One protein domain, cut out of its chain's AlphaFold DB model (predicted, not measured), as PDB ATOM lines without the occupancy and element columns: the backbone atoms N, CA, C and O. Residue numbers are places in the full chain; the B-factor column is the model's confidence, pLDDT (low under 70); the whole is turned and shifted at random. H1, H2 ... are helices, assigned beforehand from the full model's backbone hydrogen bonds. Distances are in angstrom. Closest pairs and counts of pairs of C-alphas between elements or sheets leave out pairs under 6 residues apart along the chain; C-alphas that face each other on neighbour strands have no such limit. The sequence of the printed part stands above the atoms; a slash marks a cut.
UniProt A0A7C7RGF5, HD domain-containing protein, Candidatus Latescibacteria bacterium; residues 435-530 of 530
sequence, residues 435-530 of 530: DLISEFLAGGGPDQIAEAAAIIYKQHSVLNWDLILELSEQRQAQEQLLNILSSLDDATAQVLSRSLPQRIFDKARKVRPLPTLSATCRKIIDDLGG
ATOM      1  N   ASP A 435     165.851 120.699 121.298       97.19
ATOM      2  CA  ASP A 435     166.423 122.042 121.204       97.19
ATOM      3  C   ASP A 435     167.942 122.015 121.448       97.19
ATOM      4  O   ASP A 435     168.696 122.681 120.736       97.19
ATOM      5  N   LEU A 436     168.409 121.206 122.406       96.94
ATOM      6  CA  LEU A 436     169.833 121.074 122.720       96.94
ATOM      7  C   LEU A 436     170.631 120.378 121.613       96.94
ATOM      8  O   LEU A 436     171.719 120.842 121.270       96.94
ATOM      9  N   ILE A 437     170.094 119.296 121.033       96.62
ATOM     10  CA  ILE A 437     170.687 118.622 119.869       96.62
ATOM     11  C   ILE A 437     170.856 119.634 118.735       96.62
ATOM     12  O   ILE A 437     171.953 119.781 118.200       96.62
ATOM     13  N   SER A 438     169.795 120.374 118.405       95.38
ATOM     14  CA  SER A 438     169.829 121.368 117.331       95.38
ATOM     15  C   SER A 438     170.856 122.483 117.590       95.38
ATOM     16  O   SER A 438     171.586 122.876 116.676       95.38
ATOM     17  N   GLU A 439     170.991 122.954 118.836       94.44
ATOM     18  CA  GLU A 439     172.019 123.935 119.217       94.44
ATOM     19  C   GLU A 439     173.446 123.403 119.046       94.44
ATOM     20  O   GLU A 439     174.317 124.118 118.547       94.44
ATOM     21  N   PHE A 440     173.693 122.150 119.421       95.56
ATOM     22  CA  PHE A 440     175.002 121.526 119.255       95.56
ATOM     23  C   PHE A 440     175.364 121.259 117.794       95.56
ATOM     24  O   PHE A 440     176.511 121.488 117.404       95.56
ATOM     25  N   LEU A 441     174.397 120.831 116.982       93.62
ATOM     26  CA  LEU A 441     174.592 120.629 115.547       93.62
ATOM     27  C   LEU A 441     174.947 121.939 114.837       93.62
ATOM     28  O   LEU A 441     175.879 121.967 114.037       93.62
ATOM     29  N   ALA A 442     174.247 123.027 115.173       92.44
ATOM     30  CA  ALA A 442     174.504 124.350 114.609       92.44
ATOM     31  C   ALA A 442     175.862 124.932 115.043       92.44
ATOM     32  O   ALA A 442     176.497 125.654 114.279       92.44
ATOM     33  N   GLY A 443     176.322 124.621 116.262       88.31
ATOM     34  CA  GLY A 443     177.632 125.050 116.755       88.31
ATOM     35  C   GLY A 443     178.810 124.367 116.050       88.31
ATOM     36  O   GLY A 443     179.880 124.964 115.926       88.31
ATOM     37  N   GLY A 444     178.619 123.135 115.563       83.19
ATOM     38  CA  GLY A 444     179.565 122.427 114.691       83.19
ATOM     39  C   GLY A 444     180.901 122.025 115.334       83.19
ATOM     40  O   GLY A 444     181.753 121.444 114.662       83.19
ATOM     41  N   GLY A 445     181.113 122.310 116.622       86.44
ATOM     42  CA  GLY A 445     182.325 121.919 117.338       86.44
ATOM     43  C   GLY A 445     182.382 120.402 117.577       86.44
ATOM     44  O   GLY A 445     181.351 119.815 117.907       86.44
ATOM     45  N   PRO A 446     183.561 119.748 117.506       84.62
ATOM     46  CA  PRO A 446     183.678 118.299 117.713       84.62
ATOM     47  C   PRO A 446     183.076 117.809 119.037       84.62
ATOM     48  O   PRO A 446     182.389 116.792 119.062       84.62
ATOM     49  N   ASP A 447     183.282 118.565 120.121       87.06
ATOM     50  CA  ASP A 447     182.709 118.259 121.436       87.06
ATOM     51  C   ASP A 447     181.181 118.379 121.436       87.06
ATOM     52  O   ASP A 447     180.501 117.502 121.952       87.06
ATOM     53  N   GLN A 448     180.628 119.422 120.815       90.62
ATOM     54  CA  GLN A 448     179.178 119.625 120.733       90.62
ATOM     55  C   GLN A 448     178.515 118.524 119.910       90.62
ATOM     56  O   GLN A 448     177.499 117.966 120.312       90.62
ATOM     57  N   ILE A 449     179.127 118.167 118.783       90.06
ATOM     58  CA  ILE A 449     178.651 117.080 117.938       90.06
ATOM     59  C   ILE A 449     178.683 115.742 118.697       90.06
ATOM     60  O   ILE A 449     177.741 114.957 118.586       90.06
ATOM     61  N   ALA A 450     179.716 115.496 119.509       88.50
ATOM     62  CA  ALA A 450     179.783 114.315 120.366       88.50
ATOM     63  C   ALA A 450     178.649 114.288 121.409       88.50
ATOM     64  O   ALA A 450     178.008 113.252 121.575       88.50
ATOM     65  N   GLU A 451     178.350 115.419 122.062       93.38
ATOM     66  CA  GLU A 451     177.218 115.504 122.997       93.38
ATOM     67  C   GLU A 451     175.877 115.268 122.281       93.38
ATOM     68  O   GLU A 451     175.041 114.510 122.772       93.38
ATOM     69  N   ALA A 452     175.671 115.848 121.091       94.06
ATOM     70  CA  ALA A 452     174.464 115.621 120.291       94.06
ATOM     71  C   ALA A 452     174.289 114.138 119.930       94.06
ATOM     72  O   ALA A 452     173.201 113.587 120.103       94.06
ATOM     73  N   ALA A 453     175.362 113.478 119.487       90.12
ATOM     74  CA  ALA A 453     175.356 112.050 119.184       90.12
ATOM     75  C   ALA A 453     175.029 111.201 120.424       90.12
ATOM     76  O   ALA A 453     174.223 110.276 120.333       90.12
ATOM     77  N   ALA A 454     175.586 111.540 121.590       90.25
ATOM     78  CA  ALA A 454     175.315 110.834 122.840       90.25
ATOM     79  C   ALA A 454     173.858 110.998 123.310       90.25
ATOM     80  O   ALA A 454     173.249 110.026 123.765       90.25
ATOM     81  N   ILE A 455     173.270 112.195 123.170       94.00
ATOM     82  CA  ILE A 455     171.844 112.422 123.465       94.00
ATOM     83  C   ILE A 455     170.979 111.605 122.507       94.00
ATOM     84  O   ILE A 455     170.098 110.884 122.972       94.00
ATOM     85  N   ILE A 456     171.249 111.677 121.198       91.56
ATOM     86  CA  ILE A 456     170.529 110.899 120.181       91.56
ATOM     87  C   ILE A 456     170.584 109.416 120.528       91.56
ATOM     88  O   ILE A 456     169.541 108.783 120.639       91.56
ATOM     89  N   TYR A 457     171.774 108.874 120.776       86.50
ATOM     90  CA  TYR A 457     171.942 107.467 121.118       86.50
ATOM     91  C   TYR A 457     171.130 107.080 122.360       86.50
ATOM     92  O   TYR A 457     170.371 106.109 122.329       86.50
ATOM     93  N   LYS A 458     171.227 107.859 123.446       87.44
ATOM     94  CA  LYS A 458     170.594 107.507 124.724       87.44
ATOM     95  C   LYS A 458     169.078 107.716 124.744       87.44
ATOM     96  O   LYS A 458     168.389 106.970 125.435       87.44
ATOM     97  N   GLN A 459     168.571 108.719 124.032       91.38
ATOM     98  CA  GLN A 459     167.176 109.171 124.116       91.38
ATOM     99  C   GLN A 459     166.353 108.876 122.852       91.38
ATOM    100  O   GLN A 459     165.185 109.243 122.801       91.38
ATOM    101  N   HIS A 460     166.914 108.214 121.834       87.50
ATOM    102  CA  HIS A 460     166.295 108.057 120.508       87.50
ATOM    103  C   HIS A 460     164.820 107.627 120.479       87.50
ATOM    104  O   HIS A 460     164.104 108.007 119.552       87.50
ATOM    105  N   SER A 461     164.379 106.817 121.442       84.88
ATOM    106  CA  SER A 461     163.018 106.278 121.508       84.88
ATOM    107  C   SER A 461     161.977 107.290 121.989       84.88
ATOM    108  O   SER A 461     160.787 107.071 121.783       84.88
ATOM    109  N   VAL A 462     162.410 108.382 122.626       90.38
ATOM    110  CA  VAL A 462     161.535 109.425 123.190       90.38
ATOM    111  C   VAL A 462     161.724 110.792 122.529       90.38
ATOM    112  O   VAL A 462     160.991 111.722 122.855       90.38
ATOM    113  N   LEU A 463     162.682 110.924 121.606       92.19
ATOM    114  CA  LEU A 463     162.925 112.166 120.874       92.19
ATOM    115  C   LEU A 463     161.810 112.455 119.866       92.19
ATOM    116  O   LEU A 463     161.410 111.585 119.086       92.19
ATOM    117  N   ASN A 464     161.379 113.715 119.801       93.75
ATOM    118  CA  ASN A 464     160.518 114.185 118.720       93.75
ATOM    119  C   ASN A 464     161.348 114.469 117.454       93.75
ATOM    120  O   ASN A 464     161.878 115.563 117.252       93.75
ATOM    121  N   TRP A 465     161.454 113.463 116.587       88.88
ATOM    122  CA  TRP A 465     162.256 113.529 115.363       88.88
ATOM    123  C   TRP A 465     161.788 114.576 114.351       88.88
ATOM    124  O   TRP A 465     162.631 115.179 113.686       88.88
ATOM    125  N   ASP A 466     160.482 114.820 114.236       89.88
ATOM    126  CA  ASP A 466     159.968 115.852 113.331       89.88
ATOM    127  C   ASP A 466     160.367 117.253 113.817       89.88
ATOM    128  O   ASP A 466     160.790 118.079 113.009       89.88
ATOM    129  N   LEU A 467     160.354 117.487 115.135       93.06
ATOM    130  CA  LEU A 467     160.857 118.731 115.720       93.06
ATOM    131  C   LEU A 467     162.376 118.881 115.531       93.06
ATOM    132  O   LEU A 467     162.841 119.957 115.166       93.06
ATOM    133  N   ILE A 468     163.163 117.818 115.740       92.69
ATOM    134  CA  ILE A 468     164.622 117.858 115.510       92.69
ATOM    135  C   ILE A 468     164.932 118.223 114.061       92.69
ATOM    136  O   ILE A 468     165.834 119.028 113.820       92.69
ATOM    137  N   LEU A 469     164.201 117.644 113.103       88.19
ATOM    138  CA  LEU A 469     164.338 118.001 111.698       88.19
ATOM    139  C   LEU A 469     164.045 119.477 111.496       88.19
ATOM    140  O   LEU A 469     164.933 120.183 111.033       88.19
ATOM    141  N   GLU A 470     162.854 119.934 111.886       92.31
ATOM    142  CA  GLU A 470     162.417 121.320 111.711       92.31
ATOM    143  C   GLU A 470     163.453 122.306 112.271       92.31
ATOM    144  O   GLU A 470     163.914 123.202 111.561       92.31
ATOM    145  N   LEU A 471     163.897 122.092 113.513       93.81
ATOM    146  CA  LEU A 471     164.909 122.925 114.162       93.81
ATOM    147  C   LEU A 471     166.264 122.852 113.441       93.81
ATOM    148  O   LEU A 471     166.962 123.861 113.328       93.81
ATOM    149  N   SER A 472     166.657 121.681 112.935       90.69
ATOM    150  CA  SER A 472     167.892 121.533 112.156       90.69
ATOM    151  C   SER A 472     167.802 122.241 110.806       90.69
ATOM    152  O   SER A 472     168.801 122.799 110.364       90.69
ATOM    153  N   GLU A 473     166.634 122.273 110.159       90.19
ATOM    154  CA  GLU A 473     166.440 123.045 108.926       90.19
ATOM    155  C   GLU A 473     166.524 124.544 109.196       90.19
ATOM    156  O   GLU A 473     167.282 125.252 108.530       90.19
ATOM    157  N   GLN A 474     165.822 125.013 110.230       91.62
ATOM    158  CA  GLN A 474     165.838 126.415 110.653       91.62
ATOM    159  C   GLN A 474     167.255 126.909 110.973       91.62
ATOM    160  O   GLN A 474     167.584 128.063 110.700       91.62
ATOM    161  N   ARG A 475     168.110 126.039 111.525       91.56
ATOM    162  CA  ARG A 475     169.502 126.358 111.881       91.56
ATOM    163  C   ARG A 475     170.539 125.953 110.830       91.56
ATOM    164  O   ARG A 475     171.727 126.076 111.110       91.56
ATOM    165  N   GLN A 476     170.117 125.484 109.652       92.38
ATOM    166  CA  GLN A 476     171.007 125.020 108.574       92.38
ATOM    167  C   GLN A 476     171.990 123.917 109.021       92.38
ATOM    168  O   GLN A 476     173.134 123.864 108.580       92.38
ATOM    169  N   ALA A 477     171.540 123.034 109.915       91.44
ATOM    170  CA  ALA A 477     172.342 121.991 110.551       91.44
ATOM    171  C   ALA A 477     171.958 120.561 110.101       91.44
ATOM    172  O   ALA A 477     172.295 119.571 110.761       91.44
ATOM    173  N   GLN A 478     171.215 120.431 108.990       88.25
ATOM    174  CA  GLN A 478     170.735 119.130 108.497       88.25
ATOM    175  C   GLN A 478     171.887 118.197 108.110       88.25
ATOM    176  O   GLN A 478     171.803 116.990 108.326       88.25
ATOM    177  N   GLU A 479     172.961 118.737 107.536       86.19
ATOM    178  CA  GLU A 479     174.102 117.939 107.089       86.19
ATOM    179  C   GLU A 479     174.818 117.278 108.275       86.19
ATOM    180  O   GLU A 479     175.130 116.090 108.231       86.19
ATOM    181  N   GLN A 480     175.004 118.010 109.374       87.19
ATOM    182  CA  GLN A 480     175.598 117.504 110.610       87.19
ATOM    183  C   GLN A 480     174.727 116.403 111.223       87.19
ATOM    184  O   GLN A 480     175.255 115.367 111.623       87.19
ATOM    185  N   LEU A 481     173.400 116.586 111.241       88.75
ATOM    186  CA  LEU A 481     172.467 115.558 111.707       88.75
ATOM    187  C   LEU A 481     172.591 114.276 110.873       88.75
ATOM    188  O   LEU A 481     172.742 113.188 111.428       88.75
ATOM    189  N   LEU A 482     172.568 114.399 109.543       84.88
ATOM    190  CA  LEU A 482     172.701 113.253 108.639       84.88
ATOM    191  C   LEU A 482     174.061 112.564 108.780       84.88
ATOM    192  O   LEU A 482     174.123 111.338 108.723       84.88
ATOM    193  N   ASN A 483     175.128 113.332 109.008       83.19
ATOM    194  CA  ASN A 483     176.463 112.805 109.259       83.19
ATOM    195  C   ASN A 483     176.527 111.991 110.560       83.19
ATOM    196  O   ASN A 483     177.104 110.902 110.558       83.19
ATOM    197  N   ILE A 484     175.921 112.470 111.658       86.19
ATOM    198  CA  ILE A 484     175.840 111.695 112.911       86.19
ATOM    199  C   ILE A 484     175.083 110.395 112.661       86.19
ATOM    200  O   ILE A 484     175.598 109.326 112.972       86.19
ATOM    201  N   LEU A 485     173.897 110.475 112.054       83.19
ATOM    202  CA  LEU A 485     173.050 109.307 111.812       83.19
ATOM    203  C   LEU A 485     173.721 108.267 110.902       83.19
ATOM    204  O   LEU A 485     173.553 107.074 111.138       83.19
ATOM    205  N   SER A 486     174.502 108.690 109.902       79.44
ATOM    206  CA  SER A 486     175.260 107.782 109.024       79.44
ATOM    207  C   SER A 486     176.501 107.174 109.685       79.44
ATOM    208  O   SER A 486     177.080 106.230 109.149       79.44
ATOM    209  N   SER A 487     176.920 107.706 110.836       77.00
ATOM    210  CA  SER A 487     178.106 107.269 111.583       77.00
ATOM    211  C   SER A 487     177.798 106.310 112.735       77.00
ATOM    212  O   SER A 487     178.735 105.798 113.352       77.00
ATOM    213  N   LEU A 488     176.517 106.072 113.025       70.88
ATOM    214  CA  LEU A 488     176.059 105.061 113.977       70.88
ATOM    215  C   LEU A 488     176.123 103.673 113.315       70.88
ATOM    216  O   LEU A 488     175.870 103.546 112.118       70.88
ATOM    217  N   ASP A 489     176.521 102.644 114.066       66.12
ATOM    218  CA  ASP A 489     176.700 101.283 113.538       66.12
ATOM    219  C   ASP A 489     175.378 100.621 113.095       66.12
ATOM    220  O   ASP A 489     174.290 101.110 113.393       66.12
ATOM    221  N   ASP A 490     175.452  99.493 112.374       63.81
ATOM    222  CA  ASP A 490     174.267  98.812 111.826       63.81
ATOM    223  C   ASP A 490     173.281  98.343 112.916       63.81
ATOM    224  O   ASP A 490     172.068  98.343 112.691       63.81
ATOM    225  N   ALA A 491     173.772  97.996 114.111       56.47
ATOM    226  CA  ALA A 491     172.940  97.589 115.244       56.47
ATOM    227  C   ALA A 491     172.140  98.776 115.809       56.47
ATOM    228  O   ALA A 491     170.925  98.684 116.009       56.47
ATOM    229  N   THR A 492     172.791  99.926 115.979       62.97
ATOM    230  CA  THR A 492     172.165 101.184 116.397       62.97
ATOM    231  C   THR A 492     171.244 101.713 115.304       62.97
ATOM    232  O   THR A 492     170.130 102.134 115.601       62.97
ATOM    233  N   ALA A 493     171.635 101.616 114.031       63.91
ATOM    234  CA  ALA A 493     170.806 101.964 112.880       63.91
ATOM    235  C   ALA A 493     169.535 101.099 112.800       63.91
ATOM    236  O   ALA A 493     168.486 101.590 112.385       63.91
ATOM    237  N   GLN A 494     169.586  99.834 113.228       64.56
ATOM    238  CA  GLN A 494     168.424  98.941 113.278       64.56
ATOM    239  C   GLN A 494     167.464  99.265 114.435       64.56
ATOM    240  O   GLN A 494     166.254  99.084 114.298       64.56
ATOM    241  N   VAL A 495     167.976  99.765 115.559       63.62
ATOM    242  CA  VAL A 495     167.157 100.281 116.670       63.62
ATOM    243  C   VAL A 495     166.532 101.630 116.292       63.62
ATOM    244  O   VAL A 495     165.338 101.865 116.491       63.62
ATOM    245  N   LEU A 496     167.324 102.488 115.658       64.94
ATOM    246  CA  LEU A 496     166.932 103.802 115.170       64.94
ATOM    247  C   LEU A 496     165.920 103.739 114.023       64.94
ATOM    248  O   LEU A 496     164.978 104.527 114.019       64.94
ATOM    249  N   SER A 497     166.026 102.778 113.103       64.25
ATOM    250  CA  SER A 497     165.072 102.611 111.993       64.25
ATOM    251  C   SER A 497     163.646 102.294 112.450       64.25
ATOM    252  O   SER A 497     162.703 102.531 111.703       64.25
ATOM    253  N   ARG A 498     163.466 101.811 113.689       65.62
ATOM    254  CA  ARG A 498     162.141 101.607 114.300       65.62
ATOM    255  C   ARG A 498     161.518 102.895 114.842       65.62
ATOM    256  O   ARG A 498     160.315 102.917 115.077       65.62
ATOM    257  N   SER A 499     162.329 103.931 115.060       66.25
ATOM    258  CA  SER A 499     161.935 105.176 115.742       66.25
ATOM    259  C   SER A 499     162.027 106.415 114.837       66.25
ATOM    260  O   SER A 499     161.339 107.402 115.077       66.25
ATOM    261  N   LEU A 500     162.858 106.377 113.788       71.00
ATOM    262  CA  LEU A 500     163.029 107.462 112.822       71.00
ATOM    263  C   LEU A 500     162.013 107.378 111.676       71.00
ATOM    264  O   LEU A 500     161.792 106.300 111.123       71.00
ATOM    265  N   PRO A 501     161.488 108.521 111.202       75.31
ATOM    266  CA  PRO A 501     160.781 108.583 109.930       75.31
ATOM    267  C   PRO A 501     161.621 107.998 108.777       75.31
ATOM    268  O   PRO A 501     162.740 108.457 108.524       75.31
ATOM    269  N   GLN A 502     161.058 107.043 108.025       72.50
ATOM    270  CA  GLN A 502     161.739 106.306 106.941       72.50
ATOM    271  C   GLN A 502     162.479 107.227 105.951       72.50
ATOM    272  O   GLN A 502     163.618 106.972 105.570       72.50
ATOM    273  N   ARG A 503     161.869 108.373 105.616       74.12
ATOM    274  CA  ARG A 503     162.443 109.410 104.738       74.12
ATOM    275  C   ARG A 503     163.811 109.942 105.193       74.12
ATOM    276  O   ARG A 503     164.615 110.342 104.355       74.12
ATOM    277  N   ILE A 504     164.065 109.993 106.502       70.50
ATOM    278  CA  ILE A 504     165.326 110.479 107.086       70.50
ATOM    279  C   ILE A 504     166.368 109.376 107.016       70.50
ATOM    280  O   ILE A 504     167.496 109.619 106.596       70.50
ATOM    281  N   PHE A 505     165.964 108.163 107.386       69.88
ATOM    282  CA  PHE A 505     166.817 106.986 107.353       69.88
ATOM    283  C   PHE A 505     167.372 106.743 105.941       69.88
ATOM    284  O   PHE A 505     168.579 106.572 105.756       69.88
ATOM    285  N   ASP A 506     166.515 106.861 104.924       74.25
ATOM    286  CA  ASP A 506     166.901 106.704 103.521       74.25
ATOM    287  C   ASP A 506     167.849 107.811 103.028       74.25
ATOM    288  O   ASP A 506     168.695 107.563 102.165       74.25
ATOM    289  N   LYS A 507     167.729 109.038 103.562       73.94
ATOM    290  CA  LYS A 507     168.666 110.136 103.269       73.94
ATOM    291  C   LYS A 507     170.007 109.923 103.968       73.94
ATOM    292  O   LYS A 507     171.038 110.058 103.317       73.94
ATOM    293  N   ALA A 508     170.005 109.542 105.245       71.88
ATOM    294  CA  ALA A 508     171.220 109.320 106.029       71.88
ATOM    295  C   ALA A 508     172.094 108.204 105.433       71.88
ATOM    296  O   ALA A 508     173.302 108.378 105.312       71.88
ATOM    297  N   ARG A 509     171.494 107.109 104.942       72.25
ATOM    298  CA  ARG A 509     172.228 106.010 104.276       72.25
ATOM    299  C   ARG A 509     172.959 106.414 102.994       72.25
ATOM    300  O   ARG A 509     173.870 105.710 102.570       72.25
ATOM    301  N   LYS A 510     172.551 107.511 102.354       73.56
ATOM    302  CA  LYS A 510     173.191 108.023 101.131       73.56
ATOM    303  C   LYS A 510     174.361 108.962 101.430       73.56
ATOM    304  O   LYS A 510     175.112 109.292 100.515       73.56
ATOM    305  N   VAL A 511     174.522 109.391 102.683       76.25
ATOM    306  CA  VAL A 511     175.613 110.267 103.113       76.25
ATOM    307  C   VAL A 511     176.810 109.413 103.513       76.25
ATOM    308  O   VAL A 511     176.690 108.492 104.315       76.25
ATOM    309  N   ARG A 512     177.987 109.714 102.953       69.88
ATOM    310  CA  ARG A 512     179.231 109.042 103.339       69.88
ATOM    311  C   ARG A 512     179.701 109.621 104.682       69.88
ATOM    312  O   ARG A 512     179.998 110.814 104.714       69.88
ATOM    313  N   PRO A 513     179.787 108.827 105.764       66.94
ATOM    314  CA  PRO A 513     180.146 109.353 107.076       66.94
ATOM    315  C   PRO A 513     181.569 109.916 107.084       66.94
ATOM    316  O   PRO A 513     182.486 109.362 106.468       66.94
ATOM    317  N   LEU A 514     181.765 111.009 107.822       69.19
ATOM    318  CA  LEU A 514     183.091 111.572 108.058       69.19
ATOM    319  C   LEU A 514     183.904 110.618 108.961       69.19
ATOM    320  O   LEU A 514     183.418 110.243 110.032       69.19
ATOM    321  N   PRO A 515     185.146 110.240 108.593       66.69
ATOM    322  CA  PRO A 515     185.926 109.248 109.342       66.69
ATOM    323  C   PRO A 515     186.130 109.589 110.827       66.69
ATOM    324  O   PRO A 515     186.068 108.710 111.683       66.69
ATOM    325  N   THR A 516     186.336 110.870 111.140       64.94
ATOM    326  CA  THR A 516     186.517 111.375 112.510       64.94
ATOM    327  C   THR A 516     185.247 111.241 113.347       64.94
ATOM    328  O   THR A 516     185.307 110.819 114.497       64.94
ATOM    329  N   LEU A 517     184.091 111.524 112.749       64.56
ATOM    330  CA  LEU A 517     182.789 111.406 113.394       64.56
ATOM    331  C   LEU A 517     182.430 109.946 113.693       64.56
ATOM    332  O   LEU A 517     181.929 109.631 114.770       64.56
ATOM    333  N   SER A 518     182.757 109.050 112.760       66.38
ATOM    334  CA  SER A 518     182.564 107.606 112.906       66.38
ATOM    335  C   SER A 518     183.394 107.002 114.043       66.38
ATOM    336  O   SER A 518     182.945 106.059 114.694       66.38
ATOM    337  N   ALA A 519     184.587 107.534 114.322       73.12
ATOM    338  CA  ALA A 519     185.387 107.107 115.471       73.12
ATOM    339  C   ALA A 519     184.785 107.594 116.804       73.12
ATOM    340  O   ALA A 519     184.701 106.824 117.759       73.12
ATOM    341  N   THR A 520     184.316 108.844 116.860       73.62
ATOM    342  CA  THR A 520     183.658 109.409 118.051       73.62
ATOM    343  C   THR A 520     182.343 108.700 118.368       73.62
ATOM    344  O   THR A 520     182.115 108.348 119.522       73.62
ATOM    345  N   CYS A 521     181.505 108.443 117.361       70.44
ATOM    346  CA  CYS A 521     180.235 107.737 117.546       70.44
ATOM    347  C   CYS A 521     180.455 106.300 118.032       70.44
ATOM    348  O   CYS A 521     179.782 105.879 118.966       70.44
ATOM    349  N   ARG A 522     181.440 105.578 117.476       72.25
ATOM    350  CA  ARG A 522     181.804 104.236 117.959       72.25
ATOM    351  C   ARG A 522     182.231 104.240 119.418       72.25
ATOM    352  O   ARG A 522     181.697 103.467 120.197       72.25
ATOM    353  N   LYS A 523     183.096 105.178 119.812       77.44
ATOM    354  CA  LYS A 523     183.501 105.313 121.214       77.44
ATOM    355  C   LYS A 523     182.309 105.575 122.146       77.44
ATOM    356  O   LYS A 523     182.245 104.998 123.220       77.44
ATOM    357  N   ILE A 524     181.367 106.432 121.743       76.19
ATOM    358  CA  ILE A 524     180.145 106.695 122.522       76.19
ATOM    359  C   ILE A 524     179.320 105.414 122.688       76.19
ATOM    360  O   ILE A 524     178.835 105.152 123.784       76.19
ATOM    361  N   ILE A 525     179.161 104.637 121.613       70.38
ATOM    362  CA  ILE A 525     178.425 103.367 121.630       70.38
ATOM    363  C   ILE A 525     179.117 102.366 122.563       70.38
ATOM    364  O   ILE A 525     178.450 101.807 123.428       70.38
ATOM    365  N   ASP A 526     180.437 102.203 122.449       75.69
ATOM    366  CA  ASP A 526     181.220 101.303 123.305       75.69
ATOM    367  C   ASP A 526     181.124 101.703 124.789       75.69
ATOM    368  O   ASP A 526     180.938 100.853 125.657       75.69
ATOM    369  N   ASP A 527     181.192 103.006 125.084       74.88
ATOM    370  CA  ASP A 527     181.140 103.533 126.452       74.88
ATOM    371  C   ASP A 527     179.723 103.473 127.071       74.88
ATOM    372  O   ASP A 527     179.588 103.457 128.296       74.88
ATOM    373  N   LEU A 528     178.658 103.495 126.257       71.56
ATOM    374  CA  LEU A 528     177.259 103.528 126.720       71.56
ATOM    375  C   LEU A 528     176.510 102.194 126.600       71.56
ATOM    376  O   LEU A 528     175.446 102.062 127.211       71.56
ATOM    377  N   GLY A 529     177.011 101.259 125.792       60.16
ATOM    378  CA  GLY A 529     176.395  99.960 125.501       60.16
ATOM    379  C   GLY A 529     176.873  98.796 126.379       60.16
ATOM    380  O   GLY A 529     176.427  97.672 126.151       60.16
ATOM    381  N   GLY A 530     177.776  99.055 127.335       48.62
ATOM    382  CA  GLY A 530     178.295  98.081 128.308       48.62
ATOM    383  C   GLY A 530     177.361  97.754 129.468       48.62
ATOM    384  O   GLY A 530     176.519  98.610 129.831       48.62
TER     385      GLY A 530
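AT A GLANCE: This is residues 435 to 530 of the 530 residues of the protein "HD domain-containing protein" of Candidatus Latescibacteria bacterium (UniProt A0A7C7RGF5). Seven helices make a rounded, compact ball in which most of the helices that touch cross each other. H4 runs through the middle, the hairpin of H1 and H2 covers one side of the ball, H3 packs on H1, H7 packs on H2 and H4, and H6 meets H4 with its last residue, Ala 508, nearest to it, about perpendicular to H4 and apart from H1. The printed part has 96 residues with seven named helices, H1 to H7 in order along the chain, and no named strand; the class is all helix. It is compact, with a radius of gyration of the C-alphas of 11.9 A and spans of 34 by 28 by 25 A.

IN THESE COORDINATES: H1 is residues 435 to 443, beginning at C-alpha 435 at (166.423, 122.042, 121.204), and H2 is residues 446 to 459, 19.9 A long. H3 is residues 465 to 474, 14.2 A long, and H4 is residues 478 to 487, 14.3 A long, with C-alpha 478 at (170.735, 119.130, 108.497). H5 is residues 490 to 496 and H6 residues 502 to 508. H7, residues 515 to 528, is 20.2 A long and ends at C-alpha 528 at (177.259, 103.528, 126.720).

HOW THE PARTS SIT: H4 is the hub, touching four helices. It touches H6 about perpendicular at 85 degrees, the closest C-alphas being those of Leu 482 and Ala 508, 4.9 A apart. H7 touches H4 with residues 517 to 522 alone, at a steep tilt of 63 degrees, with the C-alphas of Ser 487 and Ser 518 closest at 4.7 A. H2, with residues 449 to 453 alone, only just touches H4, with 3 pairs of C-alphas within 8 A, the closest those of Ala 453 and Ile 484 at 6.3 A. H3 and H4 only just touch, with 3 pairs within 8 A, and only at the corner; the C-alphas of Ser 472 and Gln 478 are closest at 5.2 A. H1 and H2 form a helical hairpin at a shallow tilt of 26 degrees, opposite ways, closest at the C-alphas of Phe 440 and Gln 448, 4.8 A. H1 touches H3 at the C-alphas of Ser 438 and Ser 472, 5.5 A. H7 touches H2 with residues 520 to 525 alone, closest at the C-alphas of Ala 454 and Ile 524, 6.4 A. H5 is close to H4 but not clearly touching, with the C-alphas of Leu 485 and Ala 493 closest at 7.8 A. In H1 to H7 every O i to N i+4 pair is within hydrogen-bond range.

THE WHOLE: The C-alphas farthest apart, those of Gln 474 and Gly 530, are 35.6 A apart. The printed part has no cut, and no link is long. The mean pLDDT of the printed part is 80.4; residues 489 to 499, 505, 512 to 518 and 529 to 530 are under 70.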